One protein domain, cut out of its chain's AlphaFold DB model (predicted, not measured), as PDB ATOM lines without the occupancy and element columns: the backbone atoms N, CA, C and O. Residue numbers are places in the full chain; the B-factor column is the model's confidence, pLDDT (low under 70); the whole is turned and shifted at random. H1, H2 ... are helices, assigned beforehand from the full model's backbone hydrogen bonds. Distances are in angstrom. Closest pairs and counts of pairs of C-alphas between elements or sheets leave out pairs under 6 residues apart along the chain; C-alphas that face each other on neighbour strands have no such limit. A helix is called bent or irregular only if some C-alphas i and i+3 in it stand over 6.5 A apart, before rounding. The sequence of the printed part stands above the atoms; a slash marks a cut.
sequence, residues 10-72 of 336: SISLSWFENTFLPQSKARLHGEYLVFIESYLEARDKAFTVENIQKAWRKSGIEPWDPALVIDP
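This is residues 10 to 72 of the 336 residues of an uncharacterized protein of Cadophora sp. DSE1049 (UniProt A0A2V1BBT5). What shape does the printed part have? It is a long, open run of helices with no common core: H1 runs out to a turn, H2 folds back loosely beside it the opposite way, and H3 then carries the line on to a short end piece with H4. H1 and H2 come near each other around their joining turn, and no helix touches another. What is it made of? The printed part has 63 residues with four named helices, in the order H1, H2, H3, H4, and no named strand; its class is all helix. How compact is it? It is extended, with a radius of gyration of the C-alphas of 17.2 A, and its C-alphas span 49 by 24 by 18 A along the three main axes, a rod in outline.

How do the first helices stand to each other? H1, residues 10 to 27, and H2, residues 31 to 46, are close but not clearly touching, with 1 pair of C-alphas within 8 A, the closest being those of Lys 25 and Leu 33 at 7.0 A. Their lines stand at a shallow tilt of 17 degrees, they run opposite ways, and their centres are 13.5 A apart. What follows along the printed part? H3, residues 49 to 58, and H2 meet only through their link, which is tight, with 2 residues between them. H4, residues 67 to 70, is close to H3 but not clearly touching it: there are 2 pairs of C-alphas within 8 A, the closest being those of Lys 58 and Leu 68 at 7.3 A. Which helices stay apart? H1 is apart from H3 and from H4, and H2 is apart from H4. What do the backbone N and O atoms show? Every O i to N i+4 pair in H2 and H3 is within hydrogen-bond range, while in H1 it is 12 of 14. H4, with 4 residues, is too short for such a pair, but its 1 pair of O i and N i+3 is within range.

Where does the first helix lie? H1 begins at C-alpha 10, at (-41.644, 25.570, -21.052), and ends at C-alpha 27, at (-63.462, 15.546, -27.195), 24.8 A from first to last C-alpha. It has a kink of 26 degrees near residue 21; it is neither bent nor irregular, but only just, as C-alphas 18 and 21 are 6.5 A apart. Where is the next helix? H2 runs from C-alpha 31, at (-67.971, 19.878, -17.065), to C-alpha 46, and measures 22.1 A. Where do the last helices lie? H3 runs from Val 49 to Lys 58 and measures 14.2 A. H4 runs from Ala 67 to Ile 70, and its last C-alpha is at (-36.335, 13.324, 10.298).

How large is the whole? The two C-alphas farthest apart, those of Ala 26 and Asp 71, are 50.0 A apart, and the first and last printed C-alphas, those of Ser 10 and Pro 72, are 36.3 A apart. Which stretches stand free? Residues 10 to 20, which belong to H1, stand free, and so do residues 26 to 31 and residues 37 to 52, of which 37 to 46 belong to H2 and 49 to 52 to H3. Is there a cut, and how long are the links? The printed part has no cut; the links from H1 to H2 and from H2 to H3 are tight, and the link from H3 to H4, with 8 residues between them, is short. Where is the model's confidence low? The mean pLDDT of the printed part is 84.4, and residues 28 to 30 are under 70.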
ATOM      1  N   SER A  10     -41.234  25.120 -19.722       76.69
ATOM      2  CA  SER A  10     -41.644  25.570 -21.052       76.69
ATOM      3  C   SER A  10     -41.999  24.440 -22.026       76.69
ATOM      4  O   SER A  10     -42.929  24.598 -22.808       76.69
ATOM      5  N   ILE A  11     -41.317  23.293 -21.979       75.62
ATOM      6  CA  ILE A  11     -41.601  22.149 -22.859       75.62
ATOM      7  C   ILE A  11     -42.889  21.453 -22.412       75.62
ATOM      8  O   ILE A  11     -43.750  21.166 -23.241       75.62
ATOM      9  N   SER A  12     -43.046  21.218 -21.106       75.00
ATOM     10  CA  SER A  12     -44.272  20.626 -20.556       75.00
ATOM     11  C   SER A  12     -45.480  21.540 -20.743       75.00
ATOM     12  O   SER A  12     -46.548  21.055 -21.107       75.00
ATOM     13  N   LEU A  13     -45.306  22.853 -20.556       80.25
ATOM     14  CA  LEU A  13     -46.341  23.852 -20.821       80.25
ATOM     15  C   LEU A  13     -46.706  23.895 -22.300       80.25
ATOM     16  O   LEU A  13     -47.877  23.774 -22.631       80.25
ATOM     17  N   SER A  14     -45.719  23.965 -23.195       81.62
ATOM     18  CA  SER A  14     -45.968  24.001 -24.637       81.62
ATOM     19  C   SER A  14     -46.690  22.745 -25.131       81.62
ATOM     20  O   SER A  14     -47.629  22.840 -25.919       81.62
ATOM     21  N   TRP A  15     -46.307  21.560 -24.648       87.00
ATOM     22  CA  TRP A  15     -47.026  20.327 -24.971       87.00
ATOM     23  C   TRP A  15     -48.461  20.346 -24.428       87.00
ATOM     24  O   TRP A  15     -49.400  19.994 -25.147       87.00
ATOM     25  N   PHE A  16     -48.645  20.789 -23.181       83.62
ATOM     26  CA  PHE A  16     -49.961  20.870 -22.558       83.62
ATOM     27  C   PHE A  16     -50.881  21.832 -23.325       83.62
ATOM     28  O   PHE A  16     -51.979  21.447 -23.721       83.62
ATOM     29  N   GLU A  17     -50.408  23.040 -23.620       84.75
ATOM     30  CA  GLU A  17     -51.173  24.086 -24.299       84.75
ATOM     31  C   GLU A  17     -51.454  23.771 -25.769       84.75
ATOM     32  O   GLU A  17     -52.577  23.967 -26.230       84.75
ATOM     33  N   ASN A  18     -50.468  23.247 -26.504       87.06
ATOM     34  CA  ASN A  18     -50.585  23.063 -27.954       87.06
ATOM     35  C   ASN A  18     -51.090  21.676 -28.363       87.06
ATOM     36  O   ASN A  18     -51.586  21.509 -29.475       87.06
ATOM     37  N   THR A  19     -50.955  20.665 -27.500       86.94
ATOM     38  CA  THR A  19     -51.323  19.279 -27.837       86.94
ATOM     39  C   THR A  19     -52.461  18.774 -26.967       86.94
ATOM     40  O   THR A  19     -53.491  18.347 -27.491       86.94
ATOM     41  N   PHE A  20     -52.305  18.837 -25.643       83.44
ATOM     42  CA  PHE A  20     -53.282  18.257 -24.725       83.44
ATOM     43  C   PHE A  20     -54.584  19.065 -24.680       83.44
ATOM     44  O   PHE A  20     -55.660  18.487 -24.843       83.44
ATOM     45  N   LEU A  21     -54.511  20.391 -24.518       82.81
ATOM     46  CA  LEU A  21     -55.696  21.248 -24.433       82.81
ATOM     47  C   LEU A  21     -56.566  21.199 -25.700       82.81
ATOM     48  O   LEU A  21     -57.770  20.997 -25.551       82.81
ATOM     49  N   PRO A  22     -56.037  21.310 -26.935       85.19
ATOM     50  CA  PRO A  22     -56.872  21.279 -28.135       85.19
ATOM     51  C   PRO A  22     -57.545  19.919 -28.342       85.19
ATOM     52  O   PRO A  22     -58.726  19.859 -28.681       85.19
ATOM     53  N   GLN A  23     -56.826  18.821 -28.079       82.44
ATOM     54  CA  GLN A  23     -57.390  17.472 -28.182       82.44
ATOM     55  C   GLN A  23     -58.453  17.208 -27.114       82.44
ATOM     56  O   GLN A  23     -59.466  16.572 -27.403       82.44
ATOM     57  N   SER A  24     -58.242  17.720 -25.903       78.50
ATOM     58  CA  SER A  24     -59.193  17.607 -24.799       78.50
ATOM     59  C   SER A  24     -60.450  18.433 -25.074       78.50
ATOM     60  O   SER A  24     -61.554  17.900 -25.004       78.50
ATOM     61  N   LYS A  25     -60.300  19.694 -25.506       78.88
ATOM     62  CA  LYS A  25     -61.417  20.579 -25.886       78.88
ATOM     63  C   LYS A  25     -62.255  20.024 -27.040       78.88
ATOM     64  O   LYS A  25     -63.465  20.202 -27.049       78.88
ATOM     65  N   ALA A  26     -61.635  19.329 -27.995       77.75
ATOM     66  CA  ALA A  26     -62.345  18.719 -29.120       77.75
ATOM     67  C   ALA A  26     -63.169  17.474 -28.739       77.75
ATOM     68  O   ALA A  26     -64.039  17.065 -29.504       77.75
ATOM     69  N   ARG A  27     -62.870  16.833 -27.600       72.00
ATOM     70  CA  ARG A  27     -63.462  15.546 -27.195       72.00
ATOM     71  C   ARG A  27     -64.376  15.634 -25.980       72.00
ATOM     72  O   ARG A  27     -65.091  14.674 -25.711       72.00
ATOM     73  N   LEU A  28     -64.311  16.724 -25.221       69.62
ATOM     74  CA  LEU A  28     -64.925  16.821 -23.903       69.62
ATOM     75  C   LEU A  28     -65.952  17.953 -23.876       69.62
ATOM     76  O   LEU A  28     -65.694  19.052 -24.360       69.62
ATOM     77  N   HIS A  29     -67.124  17.664 -23.312       67.75
ATOM     78  CA  HIS A  29     -68.245  18.595 -23.209       67.75
ATOM     79  C   HIS A  29     -68.367  19.159 -21.785       67.75
ATOM     80  O   HIS A  29     -68.154  18.435 -20.814       67.75
ATOM     81  N   GLY A  30     -68.731  20.444 -21.685       65.75
ATOM     82  CA  GLY A  30     -69.221  21.124 -20.476       65.75
ATOM     83  C   GLY A  30     -68.318  21.034 -19.243       65.75
ATOM     84  O   GLY A  30     -67.439  21.865 -19.039       65.75
ATOM     85  N   GLU A  31     -68.550  20.025 -18.408       71.12
ATOM     86  CA  GLU A  31     -67.971  19.878 -17.065       71.12
ATOM     87  C   GLU A  31     -66.440  19.757 -17.066       71.12
ATOM     88  O   GLU A  31     -65.754  20.296 -16.198       71.12
ATOM     89  N   TYR A  32     -65.873  19.089 -18.073       73.62
ATOM     90  CA  TYR A  32     -64.423  18.901 -18.144       73.62
ATOM     91  C   TYR A  32     -63.676  20.189 -18.518       73.62
ATOM     92  O   TYR A  32     -62.523  20.374 -18.130       73.62
ATOM     93  N   LEU A  33     -64.327  21.098 -19.252       77.56
ATOM     94  CA  LEU A  33     -63.746  22.403 -19.574       77.56
ATOM     95  C   LEU A  33     -63.620  23.259 -18.313       77.56
ATOM     96  O   LEU A  33     -62.558  23.827 -18.077       77.56
ATOM     97  N   VAL A  34     -64.645  23.235 -17.455       82.12
ATOM     98  CA  VAL A  34     -64.630  23.911 -16.150       82.12
ATOM     99  C   VAL A  34     -63.511  23.362 -15.262       82.12
ATOM    100  O   VAL A  34     -62.806  24.133 -14.609       82.12
ATOM    101  N   PHE A  35     -63.289  22.041 -15.267       84.88
ATOM    102  CA  PHE A  35     -62.169  21.435 -14.543       84.88
ATOM    103  C   PHE A  35     -60.811  21.918 -15.063       84.88
ATOM    104  O   PHE A  35     -59.957  22.285 -14.260       84.88
ATOM    105  N   ILE A  36     -60.604  21.938 -16.386       85.94
ATOM    106  CA  ILE A  36     -59.348  22.422 -16.976       85.94
ATOM    107  C   ILE A  36     -59.093  23.879 -16.577       85.94
ATOM    108  O   ILE A  36     -57.978  24.210 -16.178       85.94
ATOM    109  N   GLU A  37     -60.102  24.742 -16.689       85.75
ATOM    110  CA  GLU A  37     -59.983  26.164 -16.355       85.75
ATOM    111  C   GLU A  37     -59.658  26.356 -14.871       85.75
ATOM    112  O   GLU A  37     -58.698  27.048 -14.529       85.75
ATOM    113  N   SER A  38     -60.369  25.640 -13.997       88.19
ATOM    114  CA  SER A  38     -60.124  25.655 -12.549       88.19
ATOM    115  C   SER A  38     -58.729  25.128 -12.196       88.19
ATOM    116  O   SER A  38     -58.064  25.655 -11.305       88.19
ATOM    117  N   TYR A  39     -58.264  24.083 -12.888       87.94
ATOM    118  CA  TYR A  39     -56.933  23.516 -12.689       87.94
ATOM    119  C   TYR A  39     -55.835  24.496 -13.102       87.94
ATOM    120  O   TYR A  39     -54.860  24.639 -12.370       87.94
ATOM    121  N   LEU A  40     -55.987  25.177 -14.241       86.38
ATOM    122  CA  LEU A  40     -55.035  26.192 -14.695       86.38
ATOM    123  C   LEU A  40     -54.944  27.351 -13.698       86.38
ATOM    124  O   LEU A  40     -53.847  27.701 -13.269       86.38
ATOM    125  N   GLU A  41     -56.084  27.859 -13.229       90.25
ATOM    126  CA  GLU A  41     -56.115  28.919 -12.221       90.25
ATOM    127  C   GLU A  41     -55.466  28.474 -10.896       90.25
ATOM    128  O   GLU A  41     -54.675  29.202 -10.290       90.25
ATOM    129  N   ALA A  42     -55.765  27.253 -10.442       90.19
ATOM    130  CA  ALA A  42     -55.151  26.683  -9.247       90.19
ATOM    131  C   ALA A  42     -53.644  26.467  -9.425       90.19
ATOM    132  O   ALA A  42     -52.874  26.703  -8.493       90.19
ATOM    133  N   ARG A  43     -53.210  26.044 -10.616       88.00
ATOM    134  CA  ARG A  43     -51.803  25.841 -10.962       88.00
ATOM    135  C   ARG A  43     -51.039  27.158 -10.889       88.00
ATOM    136  O   ARG A  43     -49.991  27.193 -10.251       88.00
ATOM    137  N   ASP A  44     -51.568  28.227 -11.465       87.12
ATOM    138  CA  ASP A  44     -50.902  29.532 -11.463       87.12
ATOM    139  C   ASP A  44     -50.788  30.108 -10.044       87.12
ATOM    140  O   ASP A  44     -49.767  30.697  -9.684       87.12
ATOM    141  N   LYS A  45     -51.782  29.847  -9.185       90.56
ATOM    142  CA  LYS A  45     -51.728  30.194  -7.755       90.56
ATOM    143  C   LYS A  45     -50.764  29.309  -6.956       90.56
ATOM    144  O   LYS A  45     -50.134  29.781  -6.010       90.56
ATOM    145  N   ALA A  46     -50.661  28.022  -7.288       88.88
ATOM    146  CA  ALA A  46     -49.856  27.057  -6.543       88.88
ATOM    147  C   ALA A  46     -48.365  27.134  -6.896       88.88
ATOM    148  O   ALA A  46     -47.527  27.159  -5.996       88.88
ATOM    149  N   PHE A  47     -48.027  27.206  -8.185       85.75
ATOM    150  CA  PHE A  47     -46.654  27.157  -8.696       85.75
ATOM    151  C   PHE A  47     -46.009  28.545  -8.804       85.75
ATOM    152  O   PHE A  47     -45.380  28.884  -9.805       85.75
ATOM    153  N   THR A  48     -46.133  29.352  -7.752       91.56
ATOM    154  CA  THR A  48     -45.357  30.588  -7.612       91.56
ATOM    155  C   THR A  48     -43.980  30.281  -7.025       91.56
ATOM    156  O   THR A  48     -43.820  29.338  -6.244       91.56
ATOM    157  N   VAL A  49     -42.971  31.093  -7.366       88.88
ATOM    158  CA  VAL A  49     -41.598  30.931  -6.846       88.88
ATOM    159  C   VAL A  49     -41.594  30.912  -5.315       88.88
ATOM    160  O   VAL A  49     -40.938  30.072  -4.706       88.88
ATOM    161  N   GLU A  50     -42.399  31.768  -4.682       91.75
ATOM    162  CA  GLU A  50     -42.526  31.824  -3.225       91.75
ATOM    163  C   GLU A  50     -43.101  30.541  -2.619       91.75
ATOM    164  O   GLU A  50     -42.619  30.077  -1.585       91.75
ATOM    165  N   ASN A  51     -44.138  29.963  -3.234       91.38
ATOM    166  CA  ASN A  51     -44.758  28.737  -2.740       91.38
ATOM    167  C   ASN A  51     -43.826  27.538  -2.913       91.38
ATOM    168  O   ASN A  51     -43.728  26.711  -2.004       91.38
ATOM    169  N   ILE A  52     -43.095  27.484  -4.028       90.31
ATOM    170  CA  ILE A  52     -42.071  26.465  -4.277       90.31
ATOM    171  C   ILE A  52     -40.950  26.585  -3.236       90.31
ATOM    172  O   ILE A  52     -40.641  25.605  -2.565       90.31
ATOM    173  N   GLN A  53     -40.419  27.789  -2.999       90.50
ATOM    174  CA  GLN A  53     -39.399  28.022  -1.969       90.50
ATOM    175  C   GLN A  53     -39.902  27.687  -0.558       90.50
ATOM    176  O   GLN A  53     -39.180  27.088   0.234       90.50
ATOM    177  N   LYS A  54     -41.152  28.031  -0.220       90.69
ATOM    178  CA  LYS A  54     -41.770  27.632   1.058       90.69
ATOM    179  C   LYS A  54     -41.856  26.110   1.187       90.69
ATOM    180  O   LYS A  54     -41.597  25.584   2.268       90.69
ATOM    181  N   ALA A  55     -42.211  25.405   0.112       89.75
ATOM    182  CA  ALA A  55     -42.259  23.945   0.095       89.75
ATOM    183  C   ALA A  55     -40.860  23.323   0.244       89.75
ATOM    184  O   ALA A  55     -40.693  22.369   1.007       89.75
ATOM    185  N   TRP A  56     -39.842  23.887  -0.409       92.38
ATOM    186  CA  TRP A  56     -38.449  23.449  -0.283       92.38
ATOM    187  C   TRP A  56     -37.881  23.674   1.120       92.38
ATOM    188  O   TRP A  56     -37.267  22.763   1.670       92.38
ATOM    189  N   ARG A  57     -38.186  24.812   1.759       89.12
ATOM    190  CA  ARG A  57     -37.824  25.055   3.168       89.12
ATOM    191  C   ARG A  57     -38.473  24.046   4.108       89.12
ATOM    192  O   ARG A  57     -37.817  23.515   4.991       89.12
ATOM    193  N   LYS A  58     -39.762  23.748   3.911       88.81
ATOM    194  CA  LYS A  58     -40.482  22.760   4.736       88.81
ATOM    195  C   LYS A  58     -39.973  21.333   4.562       88.81
ATOM    196  O   LYS A  58     -40.099  20.539   5.486       88.81
ATOM    197  N   SER A  59     -39.458  21.004   3.384       88.69
ATOM    198  CA  SER A  59     -38.874  19.690   3.099       88.69
ATOM    199  C   SER A  59     -37.387  19.608   3.450       88.69
ATOM    200  O   SER A  59     -36.803  18.544   3.280       88.69
ATOM    201  N   GLY A  60     -36.776  20.698   3.931       88.06
ATOM    202  CA  GLY A  60     -35.349  20.731   4.251       88.06
ATOM    203  C   GLY A  60     -34.444  20.588   3.026       88.06
ATOM    204  O   GLY A  60     -33.295  20.179   3.166       88.06
ATOM    205  N   ILE A  61     -34.958  20.868   1.822       90.50
ATOM    206  CA  ILE A  61     -34.182  20.808   0.575       90.50
ATOM    207  C   ILE A  61     -33.372  22.093   0.405       90.50
ATOM    208  O   ILE A  61     -32.196  22.041   0.053       90.50
ATOM    209  N   GLU A  62     -33.999  23.246   0.660       85.19
ATOM    210  CA  GLU A  62     -33.355  24.553   0.544       85.19
ATOM    211  C   GLU A  62     -33.820  25.498   1.666       85.19
ATOM    212  O   GLU A  62     -34.984  25.920   1.658       85.19
ATOM    213  N   PRO A  63     -32.944  25.872   2.623       85.94
ATOM    214  CA  PRO A  63     -31.581  25.364   2.850       85.94
ATOM    215  C   PRO A  63     -31.556  23.860   3.158       85.94
ATOM    216  O   PRO A  63     -32.539  23.327   3.668       85.94
ATOM    217  N   TRP A  64     -30.445  23.186   2.846       89.06
ATOM    218  CA  TRP A  64     -30.296  21.755   3.122       89.06
ATOM    219  C   TRP A  64     -30.283  21.499   4.633       89.06
ATOM    220  O   TRP A  64     -29.281  21.750   5.304       89.06
ATOM    221  N   ASP A  65     -31.403  21.006   5.154       89.75
ATOM    222  CA  ASP A  65     -31.592  20.648   6.557       89.75
ATOM    223  C   ASP A  65     -32.490  19.402   6.675       89.75
ATOM    224  O   ASP A  65     -33.713  19.499   6.835       89.75
ATOM    225  N   PRO A  66     -31.903  18.196   6.591       86.50
ATOM    226  CA  PRO A  66     -32.660  16.952   6.656       86.50
ATOM    227  C   PRO A  66     -33.292  16.706   8.037       86.50
ATOM    228  O   PRO A  66     -34.222  15.902   8.141       86.50
ATOM    229  N   ALA A  67     -32.833  17.390   9.096       86.31
ATOM    230  CA  ALA A  67     -33.363  17.208  10.446       86.31
ATOM    231  C   ALA A  67     -34.837  17.631  10.542       86.31
ATOM    232  O   ALA A  67     -35.623  16.946  11.198       86.31
ATOM    233  N   LEU A  68     -35.251  18.661   9.790       84.88
ATOM    234  CA  LEU A  68     -36.641  19.140   9.735       84.88
ATOM    235  C   LEU A  68     -37.655  18.051   9.360       84.88
ATOM    236  O   LEU A  68     -38.801  18.093   9.804       84.88
ATOM    237  N   VAL A  69     -37.242  17.080   8.543       85.12
ATOM    238  CA  VAL A  69     -38.093  15.967   8.102       85.12
ATOM    239  C   VAL A  69     -37.889  14.726   8.967       85.12
ATOM    240  O   VAL A  69     -38.829  13.956   9.136       85.12
ATOM    241  N   ILE A  70     -36.693  14.528   9.532       84.56
ATOM    242  CA  ILE A  70     -36.335  13.324  10.298       84.56
ATOM    243  C   ILE A  70     -36.793  13.406  11.762       84.56
ATOM    244  O   ILE A  70     -37.293  12.417  12.291       84.56
ATOM    245  N   ASP A  71     -36.670  14.558  12.423       84.50
ATOM    246  CA  ASP A  71     -37.036  14.726  13.840       84.50
ATOM    247  C   ASP A  71     -38.520  14.489  14.174       84.50
ATOM    248  O   ASP A  71     -38.798  13.945  15.248       84.50
ATOM    249  N   PRO A  72     -39.484  14.857  13.304       83.88
ATOM    250  CA  PRO A  72     -40.897  14.554  13.516       83.88
ATOM    251  C   PRO A  72     -41.238  13.074  13.319       83.88
ATOM    252  O   PRO A  72     -42.332  12.649  13.698       83.88
TER     253      PRO A  72